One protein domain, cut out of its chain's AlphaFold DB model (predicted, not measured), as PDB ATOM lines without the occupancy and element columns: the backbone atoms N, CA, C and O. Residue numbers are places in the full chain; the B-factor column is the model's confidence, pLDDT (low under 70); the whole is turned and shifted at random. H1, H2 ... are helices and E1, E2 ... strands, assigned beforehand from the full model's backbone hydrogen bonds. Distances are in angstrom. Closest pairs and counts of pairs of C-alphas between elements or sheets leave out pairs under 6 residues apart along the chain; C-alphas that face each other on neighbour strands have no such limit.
ATOM      1  N   ARG A 102     -36.918 -26.856 -61.967       83.19
ATOM      2  CA  ARG A 102     -37.164 -27.927 -62.952       83.19
ATOM      3  C   ARG A 102     -35.911 -28.616 -63.490       83.19
ATOM      4  O   ARG A 102     -35.866 -29.836 -63.544       83.19
ATOM      5  N   SER A 103     -34.914 -27.839 -63.895       84.31
ATOM      6  CA  SER A 103     -33.649 -28.351 -64.436       84.31
ATOM      7  C   SER A 103     -32.630 -28.718 -63.357       84.31
ATOM      8  O   SER A 103     -31.634 -29.362 -63.655       84.31
ATOM      9  N   THR A 104     -32.850 -28.275 -62.119       86.69
ATOM     10  CA  THR A 104     -31.852 -28.318 -61.045       86.69
ATOM     11  C   THR A 104     -32.140 -29.432 -60.042       86.69
ATOM     12  O   THR A 104     -31.204 -30.049 -59.549       86.69
ATOM     13  N   LEU A 105     -33.418 -29.732 -59.774       85.56
ATOM     14  CA  LEU A 105     -33.854 -30.819 -58.887       85.56
ATOM     15  C   LEU A 105     -33.209 -32.172 -59.237       85.56
ATOM     16  O   LEU A 105     -32.667 -32.784 -58.321       85.56
ATOM     17  N   PRO A 106     -33.149 -32.609 -60.513       87.06
ATOM     18  CA  PRO A 106     -32.528 -33.893 -60.860       87.06
ATOM     19  C   PRO A 106     -31.018 -33.971 -60.577       87.06
ATOM     20  O   PRO A 106     -30.449 -35.056 -60.574       87.06
ATOM     21  N   LEU A 107     -30.346 -32.832 -60.369       89.44
ATOM     22  CA  LEU A 107     -28.910 -32.768 -60.068       89.44
ATOM     23  C   LEU A 107     -28.614 -32.903 -58.565       89.44
ATOM     24  O   LEU A 107     -27.448 -33.027 -58.165       89.44
ATOM     25  N   VAL A 108     -29.651 -32.840 -57.726       89.00
ATOM     26  CA  VAL A 108     -29.548 -32.989 -56.274       89.00
ATOM     27  C   VAL A 108     -29.405 -34.473 -55.950       89.00
ATOM     28  O   VAL A 108     -30.318 -35.264 -56.159       89.00
ATOM     29  N   THR A 109     -28.240 -34.844 -55.429       88.25
ATOM     30  CA  THR A 109     -27.870 -36.234 -55.106       88.25
ATOM     31  C   THR A 109     -27.861 -36.506 -53.599       88.25
ATOM     32  O   THR A 109     -27.554 -37.610 -53.163       88.25
ATOM     33  N   GLN A 110     -28.107 -35.476 -52.793       87.38
ATOM     34  CA  GLN A 110     -28.077 -35.510 -51.338       87.38
ATOM     35  C   GLN A 110     -29.365 -36.089 -50.759       87.38
ATOM     36  O   GLN A 110     -30.430 -36.027 -51.371       87.38
ATOM     37  N   GLU A 111     -29.285 -36.560 -49.515       87.81
ATOM     38  CA  GLU A 111     -30.481 -36.884 -48.744       87.81
ATOM     39  C   GLU A 111     -31.229 -35.593 -48.401       87.81
ATOM     40  O   GLU A 111     -30.727 -34.738 -47.662       87.81
ATOM     41  N   CYS A 112     -32.439 -35.454 -48.932       86.38
ATOM     42  CA  CYS A 112     -33.308 -34.323 -48.638       86.38
ATOM     43  C   CYS A 112     -34.476 -34.769 -47.758       86.38
ATOM     44  O   CYS A 112     -35.180 -35.721 -48.100       86.38
ATOM     45  N   LEU A 113     -34.687 -34.059 -46.652       87.56
ATOM     46  CA  LEU A 113     -35.908 -34.093 -45.861       87.56
ATOM     47  C   LEU A 113     -36.818 -32.961 -46.337       87.56
ATOM     48  O   LEU A 113     -36.489 -31.784 -46.182       87.56
ATOM     49  N   LEU A 114     -37.961 -33.332 -46.907       85.19
ATOM     50  CA  LEU A 114     -38.976 -32.385 -47.362       85.19
ATOM     51  C   LEU A 114     -40.146 -32.394 -46.383       85.19
ATOM     52  O   LEU A 114     -40.683 -33.460 -46.074       85.19
ATOM     53  N   LEU A 115     -40.526 -31.205 -45.931       83.50
ATOM     54  CA  LEU A 115     -41.621 -30.957 -45.006       83.50
ATOM     55  C   LEU A 115     -42.618 -29.994 -45.661       83.50
ATOM     56  O   LEU A 115     -42.214 -29.054 -46.348       83.50
ATOM     57  N   ALA A 116     -43.908 -30.214 -45.434       83.19
ATOM     58  CA  ALA A 116     -44.954 -29.300 -45.878       83.19
ATOM     59  C   ALA A 116     -46.011 -29.107 -44.789       83.19
ATOM     60  O   ALA A 116     -46.381 -30.060 -44.093       83.19
ATOM     61  N   GLY A 117     -46.511 -27.881 -44.659       81.75
ATOM     62  CA  GLY A 117     -47.637 -27.568 -43.795       81.75
ATOM     63  C   GLY A 117     -48.939 -28.133 -44.362       81.75
ATOM     64  O   GLY A 117     -49.337 -27.816 -45.480       81.75
ATOM     65  N   SER A 118     -49.675 -28.919 -43.569       79.19
ATOM     66  CA  SER A 118     -50.957 -29.511 -44.004       79.19
ATOM     67  C   SER A 118     -52.042 -28.483 -44.356       79.19
ATOM     68  O   SER A 118     -53.019 -28.811 -45.025       79.19
ATOM     69  N   LYS A 119     -51.885 -27.238 -43.893       80.62
ATOM     70  CA  LYS A 119     -52.776 -26.104 -44.164       80.62
ATOM     71  C   LYS A 119     -51.999 -24.856 -44.592       80.62
ATOM     72  O   LYS A 119     -52.411 -23.747 -44.247       80.62
ATOM     73  N   ASP A 120     -50.869 -25.010 -45.287       74.94
ATOM     74  CA  ASP A 120     -50.174 -23.835 -45.818       74.94
ATOM     75  C   ASP A 120     -51.061 -23.137 -46.868       74.94
ATOM     76  O   ASP A 120     -51.553 -23.732 -47.828       74.94
ATOM     77  N   ARG A 121     -51.293 -21.842 -46.643       70.69
ATOM     78  CA  ARG A 121     -52.051 -20.958 -47.532       70.69
ATOM     79  C   ARG A 121     -51.274 -20.649 -48.816       70.69
ATOM     80  O   ARG A 121     -51.881 -20.259 -49.810       70.69
ATOM     81  N   TYR A 122     -49.950 -20.776 -48.787       68.88
ATOM     82  CA  TYR A 122     -49.055 -20.335 -49.851       68.88
ATOM     83  C   TYR A 122     -48.440 -21.478 -50.657       68.88
ATOM     84  O   TYR A 122     -48.108 -21.250 -51.818       68.88
ATOM     85  N   VAL A 123     -48.298 -22.677 -50.088       74.06
ATOM     86  CA  VAL A 123     -47.764 -23.858 -50.778       74.06
ATOM     87  C   VAL A 123     -48.731 -25.035 -50.613       74.06
ATOM     88  O   VAL A 123     -48.830 -25.613 -49.536       74.06
ATOM     89  N   PRO A 124     -49.471 -25.425 -51.666       72.88
ATOM     90  CA  PRO A 124     -50.367 -26.571 -51.597       72.88
ATOM     91  C   PRO A 124     -49.599 -27.861 -51.319       72.88
ATOM     92  O   PRO A 124     -48.547 -28.087 -51.917       72.88
ATOM     93  N   GLN A 125     -50.185 -28.766 -50.534       72.69
ATOM     94  CA  GLN A 125     -49.585 -30.071 -50.223       72.69
ATOM     95  C   GLN A 125     -49.207 -30.874 -51.477       72.69
ATOM     96  O   GLN A 125     -48.168 -31.527 -51.498       72.69
ATOM     97  N   LYS A 126     -49.988 -30.759 -52.558       74.81
ATOM     98  CA  LYS A 126     -49.681 -31.388 -53.852       74.81
ATOM     99  C   LYS A 126     -48.278 -31.033 -54.376       74.81
ATOM    100  O   LYS A 126     -47.654 -31.833 -55.064       74.81
ATOM    101  N   ARG A 127     -47.737 -29.860 -54.023       74.69
ATOM    102  CA  ARG A 127     -46.365 -29.469 -54.389       74.69
ATOM    103  C   ARG A 127     -45.312 -30.364 -53.746       74.69
ATOM    104  O   ARG A 127     -44.267 -30.581 -54.350       74.69
ATOM    105  N   LEU A 128     -45.575 -30.904 -52.556       76.31
ATOM    106  CA  LEU A 128     -44.687 -31.880 -51.933       76.31
ATOM    107  C   LEU A 128     -44.594 -33.141 -52.797       76.31
ATOM    108  O   LEU A 128     -43.488 -33.583 -53.087       76.31
ATOM    109  N   GLU A 129     -45.731 -33.658 -53.268       74.31
ATOM    110  CA  GLU A 129     -45.789 -34.836 -54.146       74.31
ATOM    111  C   GLU A 129     -45.029 -34.591 -55.459       74.31
ATOM    112  O   GLU A 129     -44.173 -35.386 -55.852       74.31
ATOM    113  N   GLU A 130     -45.264 -33.442 -56.099       74.56
ATOM    114  CA  GLU A 130     -44.558 -33.046 -57.323       74.56
ATOM    115  C   GLU A 130     -43.039 -32.977 -57.108       74.56
ATOM    116  O   GLU A 130     -42.282 -33.497 -57.923       74.56
ATOM    117  N   ASN A 131     -42.579 -32.392 -55.997       72.38
ATOM    118  CA  ASN A 131     -41.154 -32.278 -55.684       72.38
ATOM    119  C   ASN A 131     -40.509 -33.631 -55.353       72.38
ATOM    120  O   ASN A 131     -39.365 -33.867 -55.742       72.38
ATOM    121  N   THR A 132     -41.231 -34.533 -54.679       72.69
ATOM    122  CA  THR A 132     -40.720 -35.879 -54.368       72.69
ATOM    123  C   THR A 132     -40.468 -36.721 -55.603       72.69
ATOM    124  O   THR A 132     -39.519 -37.496 -55.613       72.69
ATOM    125  N   ALA A 133     -41.250 -36.539 -56.670       70.00
ATOM    126  CA  ALA A 133     -41.054 -37.277 -57.914       70.00
ATOM    127  C   ALA A 133     -39.699 -36.982 -58.588       70.00
ATOM    128  O   ALA A 133     -39.193 -37.815 -59.336       70.00
ATOM    129  N   PHE A 134     -39.104 -35.810 -58.332       68.81
ATOM    130  CA  PHE A 134     -37.830 -35.400 -58.936       68.81
ATOM    131  C   PHE A 134     -36.605 -35.671 -58.060       68.81
ATOM    132  O   PHE A 134     -35.482 -35.502 -58.533       68.81
ATOM    133  N   LEU A 135     -36.799 -36.053 -56.798       68.69
ATOM    134  CA  LEU A 135     -35.727 -36.220 -55.826       68.69
ATOM    135  C   LEU A 135     -35.653 -37.668 -55.351       68.69
ATOM    136  O   LEU A 135     -36.661 -38.285 -55.019       68.69
ATOM    137  N   THR A 136     -34.438 -38.183 -55.175       57.81
ATOM    138  CA  THR A 136     -34.198 -39.404 -54.389       57.81
ATOM    139  C   THR A 136     -34.286 -39.074 -52.889       57.81
ATOM    140  O   THR A 136     -33.332 -39.231 -52.135       57.81
ATOM    141  N   SER A 137     -35.413 -38.502 -52.456       56.47
ATOM    142  CA  SER A 137     -35.596 -37.915 -51.122       56.47
ATOM    143  C   SER A 137     -36.548 -38.717 -50.246       56.47
ATOM    144  O   SER A 137     -37.527 -39.280 -50.732       56.47
ATOM    145  N   ARG A 138     -36.315 -38.689 -48.929       56.56
ATOM    146  CA  ARG A 138     -37.297 -39.139 -47.937       56.56
ATOM    147  C   ARG A 138     -38.223 -37.967 -47.610       56.56
ATOM    148  O   ARG A 138     -37.806 -36.996 -46.984       56.56
ATOM    149  N   SER A 139     -39.480 -38.048 -48.027       56.84
ATOM    150  CA  SER A 139     -40.503 -37.053 -47.691       56.84
ATOM    151  C   SER A 139     -41.272 -37.430 -46.436       56.84
ATOM    152  O   SER A 139     -41.743 -38.562 -46.319       56.84
ATOM    153  N   LEU A 140     -41.460 -36.465 -45.535       53.34
ATOM    154  CA  LEU A 140     -42.321 -36.616 -44.368       53.34
ATOM    155  C   LEU A 140     -43.413 -35.547 -44.401       53.34
ATOM    156  O   LEU A 140     -43.144 -34.349 -44.409       53.34
ATOM    157  N   ASN A 141     -44.668 -35.993 -44.380       52.22
ATOM    158  CA  ASN A 141     -45.808 -35.116 -44.142       52.22
ATOM    159  C   ASN A 141     -45.927 -34.868 -42.635       52.22
ATOM    160  O   ASN A 141     -46.284 -35.778 -41.885       52.22
ATOM    161  N   VAL A 142     -45.655 -33.644 -42.177       50.12
ATOM    162  CA  VAL A 142     -45.890 -33.269 -40.776       50.12
ATOM    163  C   VAL A 142     -47.342 -32.829 -40.646       50.12
ATOM    164  O   VAL A 142     -47.691 -31.655 -40.751       50.12
ATOM    165  N   ALA A 143     -48.223 -33.806 -40.440       44.28
ATOM    166  CA  ALA A 143     -49.575 -33.535 -39.984       44.28
ATOM    167  C   ALA A 143     -49.486 -33.062 -38.528       44.28
ATOM    168  O   ALA A 143     -49.186 -33.847 -37.631       44.28
ATOM    169  N   HIS A 144     -49.723 -31.772 -38.279       42.44
ATOM    170  CA  HIS A 144     -49.890 -31.315 -36.905       42.44
ATOM    171  C   HIS A 144     -51.087 -32.051 -36.293       42.44
ATOM    172  O   HIS A 144     -52.216 -31.952 -36.779       42.44
ATOM    173  N   ASN A 145     -50.779 -32.819 -35.249       39.72
ATOM    174  CA  ASN A 145     -51.705 -33.514 -34.374       39.72
ATOM    175  C   ASN A 145     -52.836 -32.550 -33.976       39.72
ATOM    176  O   ASN A 145     -52.566 -31.501 -33.383       39.72
ATOM    177  N   LYS A 146     -54.079 -32.863 -34.365       32.47
ATOM    178  CA  LYS A 146     -55.257 -32.118 -33.909       32.47
ATOM    179  C   LYS A 146     -55.348 -32.316 -32.394       32.47
ATOM    180  O   LYS A 146     -55.610 -33.430 -31.953       32.47
ATOM    181  N   LYS A 147     -55.103 -31.257 -31.623       33.81
ATOM    182  CA  LYS A 147     -55.795 -31.094 -30.344       33.81
ATOM    183  C   LYS A 147     -57.198 -30.576 -30.629       33.81
ATOM    184  O   LYS A 147     -57.325 -29.781 -31.592       33.81
TER     185      LYS A 147
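AT A GLANCE: This is residues 102 to 147 of the 147 residues of the protein "Alpha/beta fold family hydrolase" of Streptococcus hyointestinalis (UniProt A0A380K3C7). Little regular structure: a loose loop in which one short strand, E1, leads through a link to one short helix, H1, that runs back beside it, after which an unnamed tail passes E1 and makes much of the length. The printed part has 46 residues, with E1 then H1; the class is mixed, with only 14 residues in named elements. The whole is loose, with a radius of gyration of the C-alphas of 11.9 A and spans of 40 by 19 by 12 A.

IN THESE COORDINATES: Start at C-alpha 102, (-37.164, -27.927, -62.952). Strand E1, residues 111 to 115, covers 13.2 A from (-30.481, -36.884, -48.744). Helix H1, residues 126 to 134, covers 13.5 A and ends at (-37.830, -35.400, -58.936).

HOW THE PARTS SIT: Look at Leu 114 and Leu 128, the closest C-alphas of E1 and H1, 7.3 A apart. Residues 113 to 114 of E1 pair, parallel, with residues 138 to 139. In H1, 4 of 5 O i to N i+4 pairs are within hydrogen-bond range.

THE WHOLE: The C-alphas farthest apart, of Ser 103 and Lys 147, are 40.7 A apart. The printed part has no cut, and the link E1 to H1 is short. Confidence is under 70 at residue 122 and residues 134 to 147.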